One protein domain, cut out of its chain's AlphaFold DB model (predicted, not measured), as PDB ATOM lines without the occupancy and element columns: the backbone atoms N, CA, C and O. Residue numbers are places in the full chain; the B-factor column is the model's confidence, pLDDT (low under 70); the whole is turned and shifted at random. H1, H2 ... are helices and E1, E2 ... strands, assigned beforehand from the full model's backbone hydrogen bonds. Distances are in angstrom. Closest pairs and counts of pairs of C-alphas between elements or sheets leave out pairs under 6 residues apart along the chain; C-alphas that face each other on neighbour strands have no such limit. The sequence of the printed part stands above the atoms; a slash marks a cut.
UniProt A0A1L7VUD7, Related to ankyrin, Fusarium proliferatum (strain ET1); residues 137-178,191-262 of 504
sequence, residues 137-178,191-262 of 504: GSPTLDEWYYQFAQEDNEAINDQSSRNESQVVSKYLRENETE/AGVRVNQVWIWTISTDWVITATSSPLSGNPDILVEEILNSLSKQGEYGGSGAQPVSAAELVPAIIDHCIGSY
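AT A GLANCE: This is residues 137 to 178 and 191 to 262 of the 504 residues of the protein "Related to ankyrin" of Fusarium proliferatum (strain ET1) (UniProt A0A1L7VUD7). The model shows two loosely joined lobes, one of the helices H1, H2 and H3, the other a narrow hairpin of E1 and E2 with H5 over one face and H4 standing crosswise to H5. In the first lobe H1 packs on the later part of H2, and H2 and H3 make a corner; residues 191 to 197 run between the lobes. The printed part has 114 residues with five named helices and two named strands, in the order H1 H2 H3 E1 E2 H4 H5; the two-stranded sheet, E1 - E2, is antiparallel, and the class is mostly helix. The whole is loose, with a radius of gyration of the C-alphas of 18.5 A, and spans 54 by 40 by 23 A.

HOW THE PARTS SIT: H1, residues 141 to 145, touches H2, residues 153 to 164, of which residues 159 to 163 alone touch H1; the closest C-alphas, of Asp 142 and Arg 162, are 7.0 A apart. H3, residues 167 to 175, and H2 meet only through their link. E1, residues 198 to 203, and E2, residues 207 to 212, form a hairpin, antiparallel at 165 degrees between their directions. N 201 and O 209 are within hydrogen-bond range at 2.8 A, as are N 209 and O 201 at 2.9 A. The closest C-alphas of E2 and H5, residues 247 to 260, are those of Val 208 and Ala 247, 5.9 A apart; for E1 and H5 they are those of Thr 202 and Ala 247, 6.4 A apart. H4, residues 223 to 238, and H5 only just touch, with 3 pairs of C-alphas within 8 A, the closest those of Ile 227 and Ile 254 at 6.7 A; their lines are about perpendicular, at 73 degrees. H4 touches H5 with residues 227 to 230 alone, and H5 touches H4 with residues 254 to 257 alone. Among the pairs that stay apart are H1 and E1, H2 and H5, H3 and H4, and E1 and H4. In H1, H2, H3 and H4 every O i to N i+4 pair is within hydrogen-bond range; in H5 9 of 10 are.

IN THESE COORDINATES: H1, 6.4 A from first to last C-alpha, begins at C-alpha 141, (118.487, 159.870, 131.623). H2 measures 16.4 A and H3 12.4 A. E1 measures 16.3 A, from C-alpha 198 at (121.176, 172.886, 122.678), and E2 16.8 A. H4, the longest helix by residues, measures 21.9 A. H5 measures 19.7 A and ends at C-alpha 260, (131.961, 170.675, 131.473).

THE WHOLE: The two C-alphas farthest apart are those of Glu 178 and Ser 204, at 56.7 A. Residues 179 to 190 are not printed, and C-alphas 178 and 191 are 18.3 A apart across the cut. Of the links that are printed whole, H2 to H3 and E1 to E2 are tight, and H1 to H2, E2 to H4 and H4 to H5 are short. The mean pLDDT of the printed part is 82.7; it is under 70 at residue 150, residues 175 to 178, residues 216 to 221 and residue 240.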
ATOM      1  N   GLY A 137     111.087 168.915 125.488       76.31
ATOM      2  CA  GLY A 137     111.300 169.052 126.926       76.31
ATOM      3  C   GLY A 137     112.736 168.756 127.363       76.31
ATOM      4  O   GLY A 137     113.638 168.532 126.553       76.31
ATOM      5  N   SER A 138     112.919 168.739 128.680       82.06
ATOM      6  CA  SER A 138     114.129 168.301 129.376       82.06
ATOM      7  C   SER A 138     113.965 166.833 129.813       82.06
ATOM      8  O   SER A 138     113.397 166.606 130.883       82.06
ATOM      9  N   PRO A 139     114.359 165.827 129.007       85.81
ATOM     10  CA  PRO A 139     114.179 164.418 129.363       85.81
ATOM     11  C   PRO A 139     115.112 163.997 130.503       85.81
ATOM     12  O   PRO A 139     116.227 164.509 130.634       85.81
ATOM     13  N   THR A 140     114.680 163.040 131.317       89.19
ATOM     14  CA  THR A 140     115.568 162.323 132.251       89.19
ATOM     15  C   THR A 140     116.562 161.415 131.508       89.19
ATOM     16  O   THR A 140     116.486 161.269 130.288       89.19
ATOM     17  N   LEU A 141     117.522 160.807 132.221       90.56
ATOM     18  CA  LEU A 141     118.487 159.870 131.623       90.56
ATOM     19  C   LEU A 141     117.803 158.725 130.864       90.56
ATOM     20  O   LEU A 141     118.086 158.522 129.681       90.56
ATOM     21  N   ASP A 142     116.886 158.008 131.515       89.19
ATOM     22  CA  ASP A 142     116.164 156.902 130.887       89.19
ATOM     23  C   ASP A 142     115.268 157.381 129.750       89.19
ATOM     24  O   ASP A 142     115.258 156.759 128.695       89.19
ATOM     25  N   GLU A 143     114.556 158.498 129.917       86.62
ATOM     26  CA  GLU A 143     113.718 159.070 128.854       86.62
ATOM     27  C   GLU A 143     114.527 159.459 127.619       86.62
ATOM     28  O   GLU A 143     114.008 159.408 126.506       86.62
ATOM     29  N   TRP A 144     115.781 159.873 127.805       86.94
ATOM     30  CA  TRP A 144     116.681 160.201 126.708       86.94
ATOM     31  C   TRP A 144     117.217 158.949 125.998       86.94
ATOM     32  O   TRP A 144     117.490 159.006 124.801       86.94
ATOM     33  N   TYR A 145     117.380 157.827 126.700       86.62
ATOM     34  CA  TYR A 145     117.999 156.618 126.145       86.62
ATOM     35  C   TYR A 145     116.990 155.581 125.633       86.62
ATOM     36  O   TYR A 145     117.219 154.948 124.600       86.62
ATOM     37  N   TYR A 146     115.882 155.400 126.347       83.25
ATOM     38  CA  TYR A 146     114.848 154.411 126.065       83.25
ATOM     39  C   TYR A 146     113.595 155.053 125.472       83.25
ATOM     40  O   TYR A 146     113.244 156.198 125.751       83.25
ATOM     41  N   GLN A 147     112.885 154.273 124.661       78.50
ATOM     42  CA  GLN A 147     111.587 154.652 124.117       78.50
ATOM     43  C   GLN A 147     110.488 154.087 125.016       78.50
ATOM     44  O   GLN A 147     110.294 152.874 125.070       78.50
ATOM     45  N   PHE A 148     109.775 154.969 125.717       75.88
ATOM     46  CA  PHE A 148     108.620 154.604 126.538       75.88
ATOM     47  C   PHE A 148     107.323 154.861 125.772       75.88
ATOM     48  O   PHE A 148     107.058 155.995 125.352       75.88
ATOM     49  N   ALA A 149     106.509 153.815 125.616       73.56
ATOM     50  CA  ALA A 149     105.179 153.918 125.031       73.56
ATOM     51  C   ALA A 149     104.266 154.733 125.960       73.56
ATOM     52  O   ALA A 149     104.008 154.348 127.094       73.56
ATOM     53  N   GLN A 150     103.776 155.877 125.482       69.94
ATOM     54  CA  GLN A 150     102.997 156.818 126.301       69.94
ATOM     55  C   GLN A 150     101.528 156.402 126.481       69.94
ATOM     56  O   GLN A 150     100.804 157.016 127.259       69.94
ATOM     57  N   GLU A 151     101.076 155.386 125.748       74.69
ATOM     58  CA  GLU A 151      99.708 154.859 125.824       74.69
ATOM     59  C   GLU A 151      99.600 153.637 126.755       74.69
ATOM     60  O   GLU A 151      98.498 153.153 127.013       74.69
ATOM     61  N   ASP A 152     100.732 153.159 127.283       82.31
ATOM     62  CA  ASP A 152     100.813 151.990 128.152       82.31
ATOM     63  C   ASP A 152     101.129 152.392 129.601       82.31
ATOM     64  O   ASP A 152     102.175 152.967 129.908       82.31
ATOM     65  N   ASN A 153     100.223 152.047 130.518       86.31
ATOM     66  CA  ASN A 153     100.394 152.313 131.945       86.31
ATOM     67  C   ASN A 153     101.600 151.570 132.539       86.31
ATOM     68  O   ASN A 153     102.201 152.065 133.491       86.31
ATOM     69  N   GLU A 154     101.959 150.396 132.010       87.12
ATOM     70  CA  GLU A 154     103.136 149.656 132.476       87.12
ATOM     71  C   GLU A 154     104.422 150.408 132.119       87.12
ATOM     72  O   GLU A 154     105.271 150.615 132.987       87.12
ATOM     73  N   ALA A 155     104.517 150.922 130.890       84.19
ATOM     74  CA  ALA A 155     105.648 151.729 130.443       84.19
ATOM     75  C   ALA A 155     105.777 153.054 131.216       84.19
ATOM     76  O   ALA A 155     106.888 153.452 131.564       84.19
ATOM     77  N   ILE A 156     104.661 153.718 131.545       84.12
ATOM     78  CA  ILE A 156     104.663 154.947 132.364       84.12
ATOM     79  C   ILE A 156     105.138 154.662 133.797       84.12
ATOM     80  O   ILE A 156     105.895 155.451 134.379       84.12
ATOM     81  N   ASN A 157     104.709 153.540 134.378       87.12
ATOM     82  CA  ASN A 157     105.140 153.132 135.714       87.12
ATOM     83  C   ASN A 157     106.624 152.744 135.730       87.12
ATOM     84  O   ASN A 157     107.336 153.144 136.650       87.12
ATOM     85  N   ASP A 158     107.106 152.028 134.709       86.88
ATOM     86  CA  ASP A 158     108.529 151.698 134.560       86.88
ATOM     87  C   ASP A 158     109.376 152.968 134.414       86.88
ATOM     88  O   ASP A 158     110.343 153.150 135.152       86.88
ATOM     89  N   GLN A 159     108.957 153.901 133.553       87.38
ATOM     90  CA  GLN A 159     109.592 155.211 133.392       87.38
ATOM     91  C   GLN A 159     109.687 155.958 134.729       87.38
ATOM     92  O   GLN A 159     110.753 156.454 135.094       87.38
ATOM     93  N   SER A 160     108.585 156.027 135.481       87.81
ATOM     94  CA  SER A 160     108.537 156.735 136.766       87.81
ATOM     95  C   SER A 160     109.428 156.072 137.820       87.81
ATOM     96  O   SER A 160     110.174 156.762 138.511       87.81
ATOM     97  N   SER A 161     109.408 154.739 137.887       88.94
ATOM     98  CA  SER A 161     110.245 153.941 138.789       88.94
ATOM     99  C   SER A 161     111.737 154.130 138.500       88.94
ATOM    100  O   SER A 161     112.525 154.382 139.412       88.94
ATOM    101  N   ARG A 162     112.143 154.078 137.225       89.88
ATOM    102  CA  ARG A 162     113.531 154.327 136.790       89.88
ATOM    103  C   ARG A 162     113.990 155.736 137.126       89.88
ATOM    104  O   ARG A 162     115.061 155.932 137.689       89.88
ATOM    105  N   ASN A 163     113.130 156.713 136.860       89.00
ATOM    106  CA  ASN A 163     113.379 158.107 137.183       89.00
ATOM    107  C   ASN A 163     113.618 158.310 138.693       89.00
ATOM    108  O   ASN A 163     114.637 158.879 139.085       89.00
ATOM    109  N   GLU A 164     112.740 157.786 139.552       88.50
ATOM    110  CA  GLU A 164     112.883 157.882 141.014       88.50
ATOM    111  C   GLU A 164     114.120 157.133 141.546       88.50
ATOM    112  O   GLU A 164     114.739 157.538 142.538       88.50
ATOM    113  N   SER A 165     114.494 156.037 140.885       89.44
ATOM    114  CA  SER A 165     115.596 155.166 141.292       89.44
ATOM    115  C   SER A 165     116.954 155.522 140.682       89.44
ATOM    116  O   SER A 165     117.903 154.772 140.915       89.44
ATOM    117  N   GLN A 166     117.092 156.678 140.016       92.69
ATOM    118  CA  GLN A 166     118.392 157.128 139.511       92.69
ATOM    119  C   GLN A 166     119.472 157.135 140.610       92.69
ATOM    120  O   GLN A 166     119.197 157.466 141.771       92.69
ATOM    121  N   VAL A 167     120.728 156.857 140.250       92.62
ATOM    122  CA  VAL A 167     121.877 156.839 141.176       92.62
ATOM    123  C   VAL A 167     121.992 158.147 141.948       92.62
ATOM    124  O   VAL A 167     122.253 158.132 143.152       92.62
ATOM    125  N   VAL A 168     121.774 159.282 141.279       89.19
ATOM    126  CA  VAL A 168     121.812 160.601 141.926       89.19
ATOM    127  C   VAL A 168     120.698 160.742 142.961       89.19
ATOM    128  O   VAL A 168     120.980 161.146 144.091       89.19
ATOM    129  N   SER A 169     119.475 160.328 142.625       88.75
ATOM    130  CA  SER A 169     118.325 160.326 143.537       88.75
ATOM    131  C   SER A 169     118.596 159.463 144.770       88.75
ATOM    132  O   SER A 169     118.418 159.909 145.904       88.75
ATOM    133  N   LYS A 170     119.090 158.235 144.565       88.75
ATOM    134  CA  LYS A 170     119.447 157.306 145.648       88.75
ATOM    135  C   LYS A 170     120.559 157.863 146.535       88.75
ATOM    136  O   LYS A 170     120.486 157.758 147.758       88.75
ATOM    137  N   TYR A 171     121.593 158.446 145.932       87.00
ATOM    138  CA  TYR A 171     122.726 158.997 146.665       87.00
ATOM    139  C   TYR A 171     122.319 160.167 147.559       87.00
ATOM    140  O   TYR A 171     122.720 160.187 148.719       87.00
ATOM    141  N   LEU A 172     121.525 161.108 147.045       83.56
ATOM    142  CA  LEU A 172     121.089 162.282 147.805       83.56
ATOM    143  C   LEU A 172     120.170 161.886 148.964       83.56
ATOM    144  O   LEU A 172     120.474 162.226 150.103       83.56
ATOM    145  N   ARG A 173     119.155 161.050 148.708       82.56
ATOM    146  CA  ARG A 173     118.216 160.573 149.739       82.56
ATOM    147  C   ARG A 173     118.894 159.812 150.879       82.56
ATOM    148  O   ARG A 173     118.468 159.873 152.024       82.56
ATOM    149  N   GLU A 174     119.949 159.052 150.587       75.69
ATOM    150  CA  GLU A 174     120.699 158.338 151.629       75.69
ATOM    151  C   GLU A 174     121.638 159.241 152.446       75.69
ATOM    152  O   GLU A 174     122.089 158.816 153.510       75.69
ATOM    153  N   ASN A 175     121.959 160.441 151.954       69.44
ATOM    154  CA  ASN A 175     122.828 161.398 152.641       69.44
ATOM    155  C   ASN A 175     122.054 162.507 153.370       69.44
ATOM    156  O   ASN A 175     122.687 163.312 154.052       69.44
ATOM    157  N   GLU A 176     120.726 162.552 153.253       66.75
ATOM    158  CA  GLU A 176     119.875 163.422 154.070       66.75
ATOM    159  C   GLU A 176     120.061 163.068 155.555       66.75
ATOM    160  O   GLU A 176     119.800 161.943 156.002       66.75
ATOM    161  N   THR A 177     120.580 164.022 156.330       56.06
ATOM    162  CA  THR A 177     120.778 163.885 157.778       56.06
ATOM    163  C   THR A 177     119.445 163.716 158.508       56.06
ATOM    164  O   THR A 177     118.416 164.212 158.064       56.06
ATOM    165  N   GLU A 178     119.440 163.039 159.663       51.97
ATOM    166  CA  GLU A 178     118.213 162.858 160.463       51.97
ATOM    167  C   GLU A 178     117.554 164.185 160.888       51.97
ATOM    168  O   GLU A 178     116.336 164.214 161.041       51.97
ATOM    169  N   ALA A 191     115.646 164.721 143.320       80.00
ATOM    170  CA  ALA A 191     116.639 165.333 142.449       80.00
ATOM    171  C   ALA A 191     117.192 164.300 141.461       80.00
ATOM    172  O   ALA A 191     117.692 163.257 141.868       80.00
ATOM    173  N   GLY A 192     117.129 164.617 140.168       85.50
ATOM    174  CA  GLY A 192     117.536 163.731 139.080       85.50
ATOM    175  C   GLY A 192     118.438 164.398 138.057       85.50
ATOM    176  O   GLY A 192     118.456 165.626 137.933       85.50
ATOM    177  N   VAL A 193     119.140 163.582 137.274       88.44
ATOM    178  CA  VAL A 193     119.896 164.046 136.107       88.44
ATOM    179  C   VAL A 193     118.984 164.058 134.885       88.44
ATOM    180  O   VAL A 193     118.205 163.132 134.634       88.44
ATOM    181  N   ARG A 194     119.092 165.140 134.114       87.75
ATOM    182  CA  ARG A 194     118.365 165.351 132.862       87.75
ATOM    183  C   ARG A 194     119.334 165.666 131.732       87.75
ATOM    184  O   ARG A 194     120.404 166.228 131.967       87.75
ATOM    185  N   VAL A 195     118.950 165.315 130.509       88.88
ATOM    186  CA  VAL A 195     119.760 165.507 129.303       88.88
ATOM    187  C   VAL A 195     119.105 166.558 128.416       88.88
ATOM    188  O   VAL A 195     118.244 166.262 127.592       88.88
ATOM    189  N   ASN A 196     119.527 167.809 128.582       87.38
ATOM    190  CA  ASN A 196     119.040 168.913 127.757       87.38
ATOM    191  C   ASN A 196     119.705 168.936 126.381       87.38
ATOM    192  O   ASN A 196     120.840 168.489 126.206       87.38
ATOM    193  N   GLN A 197     118.996 169.506 125.410       86.12
ATOM    194  CA  GLN A 197     119.509 169.755 124.069       86.12
ATOM    195  C   GLN A 197     119.768 171.244 123.876       86.12
ATOM    196  O   GLN A 197     119.049 172.092 124.406       86.12
ATOM    197  N   VAL A 198     120.815 171.537 123.109       88.12
ATOM    198  CA  VAL A 198     121.176 172.886 122.678       88.12
ATOM    199  C   VAL A 198     121.330 172.854 121.167       88.12
ATOM    200  O   VAL A 198     122.106 172.063 120.628       88.12
ATOM    201  N   TRP A 199     120.594 173.723 120.489       87.38
ATOM    202  CA  TRP A 199     120.737 173.973 119.064       87.38
ATOM    203  C   TRP A 199     121.506 175.268 118.869       87.38
ATOM    204  O   TRP A 199     121.220 176.261 119.534       87.38
ATOM    205  N   ILE A 200     122.485 175.250 117.967       88.44
ATOM    206  CA  ILE A 200     123.352 176.390 117.682       88.44
ATOM    207  C   ILE A 200     123.435 176.553 116.169       88.44
ATOM    208  O   ILE A 200     123.796 175.616 115.455       88.44
ATOM    209  N   TRP A 201     123.140 177.754 115.685       87.00
ATOM    210  CA  TRP A 201     123.328 178.141 114.294       87.00
ATOM    211  C   TRP A 201     124.238 179.357 114.226       87.00
ATOM    212  O   TRP A 201     123.942 180.402 114.803       87.00
ATOM    213  N   THR A 202     125.335 179.229 113.488       85.38
ATOM    214  CA  THR A 202     126.238 180.337 113.172       85.38
ATOM    215  C   THR A 202     125.901 180.888 111.796       85.38
ATOM    216  O   THR A 202     125.902 180.143 110.812       85.38
ATOM    217  N   ILE A 203     125.622 182.184 111.715       82.00
ATOM    218  CA  ILE A 203     125.392 182.884 110.452       82.00
ATOM    219  C   ILE A 203     126.524 183.892 110.275       82.00
ATOM    220  O   ILE A 203     126.630 184.858 111.031       82.00
ATOM    221  N   SER A 204     127.352 183.679 109.249       78.19
ATOM    222  CA  SER A 204     128.600 184.432 109.063       78.19
ATOM    223  C   SER A 204     129.535 184.288 110.282       78.19
ATOM    224  O   SER A 204     129.473 183.296 111.011       78.19
ATOM    225  N   THR A 205     130.413 185.263 110.493       79.31
ATOM    226  CA  THR A 205     131.332 185.372 111.634       79.31
ATOM    227  C   THR A 205     130.719 186.044 112.862       79.31
ATOM    228  O   THR A 205     131.328 186.005 113.930       79.31
ATOM    229  N   ASP A 206     129.523 186.630 112.730       80.56
ATOM    230  CA  ASP A 206     129.044 187.648 113.675       80.56
ATOM    231  C   ASP A 206     127.811 187.213 114.474       80.56
ATOM    232  O   ASP A 206     127.587 187.705 115.579       80.56
ATOM    233  N   TRP A 207     126.994 186.298 113.939       83.75
ATOM    234  CA  TRP A 207     125.706 185.952 114.537       83.75
ATOM    235  C   TRP A 207     125.678 184.503 115.005       83.75
ATOM    236  O   TRP A 207     125.888 183.575 114.221       83.75
ATOM    237  N   VAL A 208     125.333 184.318 116.278       88.19
ATOM    238  CA  VAL A 208     124.999 183.019 116.864       88.19
ATOM    239  C   VAL A 208     123.535 183.049 117.276       88.19
ATOM    240  O   VAL A 208     123.107 183.924 118.025       88.19
ATOM    241  N   ILE A 209     122.764 182.087 116.780       87.75
ATOM    242  CA  ILE A 209     121.393 181.831 117.213       87.75
ATOM    243  C   ILE A 209     121.418 180.537 118.012       87.75
ATOM    244  O   ILE A 209     121.913 179.524 117.518       87.75
ATOM    245  N   THR A 210     120.877 180.559 119.228       86.88
ATOM    246  CA  THR A 210     120.782 179.374 120.084       86.88
ATOM    247  C   THR A 210     119.344 179.090 120.485       86.88
ATOM    248  O   THR A 210     118.559 180.016 120.691       86.88
ATOM    249  N   ALA A 211     119.015 177.817 120.654       84.12
ATOM    250  CA  ALA A 211     117.786 177.371 121.298       84.12
ATOM    251  C   ALA A 211     118.105 176.237 122.277       84.12
ATOM    252  O   ALA A 211     119.072 175.501 122.074       84.12
ATOM    253  N   THR A 212     117.293 176.082 123.318       84.06
ATOM    254  CA  THR A 212     117.484 175.089 124.384       84.06
ATOM    255  C   THR A 212     116.192 174.324 124.654       84.06
ATOM    256  O   THR A 212     115.101 174.761 124.275       84.06
ATOM    257  N   SER A 213     116.314 173.140 125.258       81.88
ATOM    258  CA  SER A 213     115.163 172.370 125.745       81.88
ATOM    259  C   SER A 213     114.265 173.214 126.654       81.88
ATOM    260  O   SER A 213     114.755 173.961 127.498       81.88
ATOM    261  N   SER A 214     112.950 173.026 126.531       77.06
ATOM    262  CA  SER A 214     111.969 173.667 127.406       77.06
ATOM    263  C   SER A 214     112.247 173.290 128.870       77.06
ATOM    264  O   SER A 214     112.311 172.088 129.179       77.06
ATOM    265  N   PRO A 215     112.454 174.273 129.767       71.25
ATOM    266  CA  PRO A 215     112.744 174.004 131.164       71.25
ATOM    267  C   PRO A 215     111.562 173.338 131.872       71.25
ATOM    268  O   PRO A 215     110.397 173.466 131.484       71.25
ATOM    269  N   LEU A 216     111.872 172.621 132.953       68.31
ATOM    270  CA  LEU A 216     110.858 172.029 133.815       68.31
ATOM    271  C   LEU A 216     110.014 173.146 134.449       68.31
ATOM    272  O   LEU A 216     110.566 174.103 134.993       68.31
ATOM    273  N   SER A 217     108.686 173.004 134.367       60.41
ATOM    274  CA  SER A 217     107.693 173.984 134.828       60.41
ATOM    275  C   SER A 217     108.101 174.671 136.136       60.41
ATOM    276  O   SER A 217     108.354 174.001 137.135       60.41
ATOM    277  N   GLY A 218     108.148 176.007 136.125       59.97
ATOM    278  CA  GLY A 218     108.454 176.835 137.297       59.97
ATOM    279  C   GLY A 218     109.928 177.201 137.503       59.97
ATOM    280  O   GLY A 218     110.202 178.036 138.358       59.97
ATOM    281  N   ASN A 219     110.869 176.654 136.722       60.53
ATOM    282  CA  ASN A 219     112.285 177.031 136.798       60.53
ATOM    283  C   ASN A 219     112.744 177.738 135.509       60.53
ATOM    284  O   ASN A 219     112.490 177.217 134.423       60.53
ATOM    285  N   PRO A 220     113.418 178.900 135.587       63.84
ATOM    286  CA  PRO A 220     114.000 179.535 134.407       63.84
ATOM    287  C   PRO A 220     115.161 178.696 133.853       63.84
ATOM    288  O   PRO A 220     115.855 178.009 134.602       63.84
ATOM    289  N   ASP A 221     115.385 178.762 132.537       69.12
ATOM    290  CA  ASP A 221     116.592 178.194 131.931       69.12
ATOM    291  C   ASP A 221     117.819 178.999 132.382       69.12
ATOM    292  O   ASP A 221     117.950 180.186 132.079       69.12
ATOM    293  N   ILE A 222     118.708 178.343 133.128       74.50
ATOM    294  CA  ILE A 222     119.920 178.951 133.682       74.50
ATOM    295  C   ILE A 222     121.116 178.860 132.733       74.50
ATOM    296  O   ILE A 222     122.130 179.501 132.990       74.50
ATOM    297  N   LEU A 223     121.032 178.095 131.635       80.12
ATOM    298  CA  LEU A 223     122.191 177.813 130.783       80.12
ATOM    299  C   LEU A 223     122.801 179.093 130.203       80.12
ATOM    300  O   LEU A 223     124.019 179.262 130.206       80.12
ATOM    301  N   VAL A 224     121.958 180.010 129.723       80.69
ATOM    302  CA  VAL A 224     122.418 181.284 129.153       80.69
ATOM    303  C   VAL A 224     123.141 182.118 130.210       80.69
ATOM    304  O   VAL A 224     124.216 182.650 129.944       80.69
ATOM    305  N   GLU A 225     122.589 182.201 131.420       79.56
ATOM    306  CA  GLU A 225     123.201 182.936 132.530       79.56
ATOM    307  C   GLU A 225     124.527 182.297 132.967       79.56
ATOM    308  O   GLU A 225     125.515 183.005 133.171       79.56
ATOM    309  N   GLU A 226     124.590 180.966 133.049       82.88
ATOM    310  CA  GLU A 226     125.813 180.232 133.383       82.88
ATOM    311  C   GLU A 226     126.921 180.448 132.348       82.88
ATOM    312  O   GLU A 226     128.078 180.671 132.725       82.88
ATOM    313  N   ILE A 227     126.582 180.439 131.055       85.69
ATOM    314  CA  ILE A 227     127.528 180.732 129.974       85.69
ATOM    315  C   ILE A 227     128.025 182.172 130.097       85.69
ATOM    316  O   ILE A 227     129.234 182.397 130.098       85.69
ATOM    317  N   LEU A 228     127.125 183.148 130.248       85.62
ATOM    318  CA  LEU A 228     127.505 184.559 130.366       85.62
ATOM    319  C   LEU A 228     128.397 184.813 131.587       85.62
ATOM    320  O   LEU A 228     129.389 185.528 131.473       85.62
ATOM    321  N   ASN A 229     128.105 184.182 132.724       85.19
ATOM    322  CA  ASN A 229     128.929 184.260 133.933       85.19
ATOM    323  C   ASN A 229     130.295 183.568 133.747       85.19
ATOM    324  O   ASN A 229     131.328 184.040 134.219       85.19
ATOM    325  N   SER A 230     130.337 182.450 133.019       84.69
ATOM    326  CA  SER A 230     131.596 181.791 132.653       84.69
ATOM    327  C   SER A 230     132.469 182.703 131.787       84.69
ATOM    328  O   SER A 230     133.667 182.826 132.040       84.69
ATOM    329  N   LEU A 231     131.871 183.370 130.800       86.50
ATOM    330  CA  LEU A 231     132.562 184.301 129.908       86.50
ATOM    331  C   LEU A 231     132.979 185.592 130.629       86.50
ATOM    332  O   LEU A 231     134.058 186.124 130.354       86.50
ATOM    333  N   SER A 232     132.174 186.094 131.572       85.62
ATOM    334  CA  SER A 232     132.537 187.269 132.374       85.62
ATOM    335  C   SER A 232     133.745 186.971 133.256       85.62
ATOM    336  O   SER A 232     134.723 187.711 133.203       85.62
ATOM    337  N   LYS A 233     133.744 185.832 133.963       85.06
ATOM    338  CA  LYS A 233     134.896 185.365 134.752       85.06
ATOM    339  C   LYS A 233     136.142 185.208 133.886       85.06
ATOM    340  O   LYS A 233     137.223 185.632 134.280       85.06
ATOM    341  N   GLN A 234     136.008 184.640 132.691       82.94
ATOM    342  CA  GLN A 234     137.127 184.511 131.756       82.94
ATOM    343  C   GLN A 234     137.724 185.876 131.374       82.94
ATOM    344  O   GLN A 234     138.945 186.005 131.320       82.94
ATOM    345  N   GLY A 235     136.886 186.901 131.196       83.50
ATOM    346  CA  GLY A 235     137.333 188.279 130.975       83.50
ATOM    347  C   GLY A 235     137.979 188.929 132.204       83.50
ATOM    348  O   GLY A 235     138.963 189.651 132.063       83.50
ATOM    349  N   GLU A 236     137.472 188.652 133.408       85.50
ATOM    350  CA  GLU A 236     138.029 189.166 134.669       85.50
ATOM    351  C   GLU A 236     139.432 188.611 134.954       85.50
ATOM    352  O   GLU A 236     140.331 189.370 135.313       85.50
ATOM    353  N   TYR A 237     139.639 187.301 134.774       81.88
ATOM    354  CA  TYR A 237     140.919 186.645 135.078       81.88
ATOM    355  C   TYR A 237     141.919 186.674 133.915       81.88
ATOM    356  O   TYR A 237     143.125 186.711 134.150       81.88
ATOM    357  N   GLY A 238     141.440 186.623 132.668       75.62
ATOM    358  CA  GLY A 238     142.271 186.533 131.462       75.62
ATOM    359  C   GLY A 238     142.394 187.832 130.660       75.62
ATOM    360  O   GLY A 238     143.140 187.872 129.682       75.62
ATOM    361  N   GLY A 239     141.681 188.893 131.052       79.06
ATOM    362  CA  GLY A 239     141.579 190.143 130.298       79.06
ATOM    363  C   GLY A 239     140.623 190.053 129.101       79.06
ATOM    364  O   GLY A 239     140.073 189.000 128.781       79.06
ATOM    365  N   SER A 240     140.432 191.173 128.392       69.25
ATOM    366  CA  SER A 240     139.507 191.256 127.247       69.25
ATOM    367  C   SER A 240     139.873 190.323 126.089       69.25
ATOM    368  O   SER A 240     138.985 189.860 125.384       69.25
ATOM    369  N   GLY A 241     141.159 189.997 125.923       70.56
ATOM    370  CA  GLY A 241     141.636 189.057 124.902       70.56
ATOM    371  C   GLY A 241     141.319 187.587 125.190       70.56
ATOM    372  O   GLY A 241     141.534 186.749 124.322       70.56
ATOM    373  N   ALA A 242     140.823 187.258 126.388       77.44
ATOM    374  CA  ALA A 242     140.396 185.904 126.719       77.44
ATOM    375  C   ALA A 242     138.940 185.632 126.320       77.44
ATOM    376  O   ALA A 242     138.550 184.472 126.273       77.44
ATOM    377  N   GLN A 243     138.125 186.657 126.055       85.06
ATOM    378  CA  GLN A 243     136.736 186.467 125.635       85.06
ATOM    379  C   GLN A 243     136.648 186.171 124.131       85.06
ATOM    380  O   GLN A 243     137.442 186.712 123.365       85.06
ATOM    381  N   PRO A 244     135.685 185.339 123.695       85.81
ATOM    382  CA  PRO A 244     135.514 185.030 122.282       85.81
ATOM    383  C   PRO A 244     135.134 186.293 121.504       85.81
ATOM    384  O   PRO A 244     134.161 186.968 121.851       85.81
ATOM    385  N   VAL A 245     135.878 186.598 120.439       86.75
ATOM    386  CA  VAL A 245     135.659 187.811 119.622       86.75
ATOM    387  C   VAL A 245     134.794 187.564 118.386       86.75
ATOM    388  O   VAL A 245     134.359 188.512 117.736       86.75
ATOM    389  N   SER A 246     134.532 186.299 118.054       88.00
ATOM    390  CA  SER A 246     133.732 185.896 116.893       88.00
ATOM    391  C   SER A 246     132.776 184.750 117.222       88.00
ATOM    392  O   SER A 246     132.964 184.012 118.193       88.00
ATOM    393  N   ALA A 247     131.774 184.539 116.364       86.50
ATOM    394  CA  ALA A 247     130.884 183.382 116.445       86.50
ATOM    395  C   ALA A 247     131.659 182.051 116.405       86.50
ATOM    396  O   ALA A 247     131.292 181.100 117.095       86.50
ATOM    397  N   ALA A 248     132.757 181.994 115.642       83.81
ATOM    398  CA  ALA A 248     133.597 180.805 115.516       83.81
ATOM    399  C   ALA A 248     134.346 180.452 116.814       83.81
ATOM    400  O   ALA A 248     134.636 179.282 117.040       83.81
ATOM    401  N   GLU A 249     134.621 181.435 117.674       86.69
ATOM    402  CA  GLU A 249     135.235 181.225 118.994       86.69
ATOM    403  C   GLU A 249     134.191 181.018 120.096       86.69
ATOM    404  O   GLU A 249     134.404 180.232 121.023       86.69
ATOM    405  N   LEU A 250     133.035 181.680 119.989       89.50
ATOM    406  CA  LEU A 250     131.960 181.577 120.975       89.50
ATOM    407  C   LEU A 250     131.324 180.180 120.987       89.50
ATOM    408  O   LEU A 250     131.017 179.654 122.055       89.50
ATOM    409  N   VAL A 251     131.134 179.554 119.823       89.75
ATOM    410  CA  VAL A 251     130.484 178.235 119.741       89.75
ATOM    411  C   VAL A 251     131.278 177.128 120.447       89.75
ATOM    412  O   VAL A 251     130.676 176.431 121.268       89.75
ATOM    413  N   PRO A 252     132.596 176.961 120.220       88.31
ATOM    414  CA  PRO A 252     133.412 176.045 121.013       88.31
ATOM    415  C   PRO A 252     133.324 176.322 122.516       88.31
ATOM    416  O   PRO A 252     133.149 175.379 123.282       88.31
ATOM    417  N   ALA A 253     133.335 177.594 122.937       88.75
ATOM    418  CA  ALA A 253     133.205 177.959 124.348       88.75
ATOM    419  C   ALA A 253     131.852 177.532 124.950       88.75
ATOM    420  O   ALA A 253     131.815 177.000 126.059       88.75
ATOM    421  N   ILE A 254     130.744 177.699 124.217       90.69
ATOM    422  CA  ILE A 254     129.416 177.211 124.632       90.69
ATOM    423  C   ILE A 254     129.422 175.684 124.765       90.69
ATOM    424  O   ILE A 254     128.890 175.141 125.734       90.69
ATOM    425  N   ILE A 255     130.021 174.977 123.808       90.56
ATOM    426  CA  ILE A 255     130.055 173.509 123.792       90.56
ATOM    427  C   ILE A 255     130.917 172.962 124.927       90.56
ATOM    428  O   ILE A 255     130.465 172.073 125.649       90.56
ATOM    429  N   ASP A 256     132.113 173.512 125.133       89.12
ATOM    430  CA  ASP A 256     132.977 173.154 126.259       89.12
ATOM    431  C   ASP A 256     132.302 173.464 127.592       89.12
ATOM    432  O   ASP A 256     132.401 172.680 128.539       89.12
ATOM    433  N   HIS A 257     131.535 174.555 127.653       89.25
ATOM    434  CA  HIS A 257     130.719 174.852 128.813       89.25
ATOM    435  C   HIS A 257     129.652 173.758 129.032       89.25
ATOM    436  O   HIS A 257     129.537 173.209 130.124       89.25
ATOM    437  N   CYS A 258     128.904 173.362 128.004       89.69
ATOM    438  CA  CYS A 258     127.887 172.315 128.139       89.69
ATOM    439  C   CYS A 258     128.490 170.960 128.550       89.69
ATOM    440  O   CYS A 258     127.946 170.287 129.422       89.69
ATOM    441  N   ILE A 259     129.628 170.563 127.975       90.94
ATOM    442  CA  ILE A 259     130.310 169.296 128.299       90.94
ATOM    443  C   ILE A 259     130.876 169.330 129.720       90.94
ATOM    444  O   ILE A 259     130.750 168.359 130.469       90.94
ATOM    445  N   GLY A 260     131.435 170.471 130.128       88.25
ATOM    446  CA  GLY A 260     131.961 170.675 131.473       88.25
ATOM    447  C   GLY A 260     130.909 170.552 132.578       88.25
ATOM    448  O   GLY A 260     131.278 170.395 133.739       88.25
ATOM    449  N   SER A 261     129.607 170.574 132.263       86.12
ATOM    450  CA  SER A 261     128.536 170.332 133.245       86.12
ATOM    451  C   SER A 261     128.696 169.007 134.004       86.12
ATOM    452  O   SER A 261     128.328 168.932 135.173       86.12
ATOM    453  N   TYR A 262     129.333 168.001 133.393       89.38
ATOM    454  CA  TYR A 262     129.647 166.720 134.028       89.38
ATOM    455  C   TYR A 262     130.519 166.858 135.293       89.38
ATOM    456  O   TYR A 262     130.340 166.122 136.270       89.38
TER     457      TYR A 262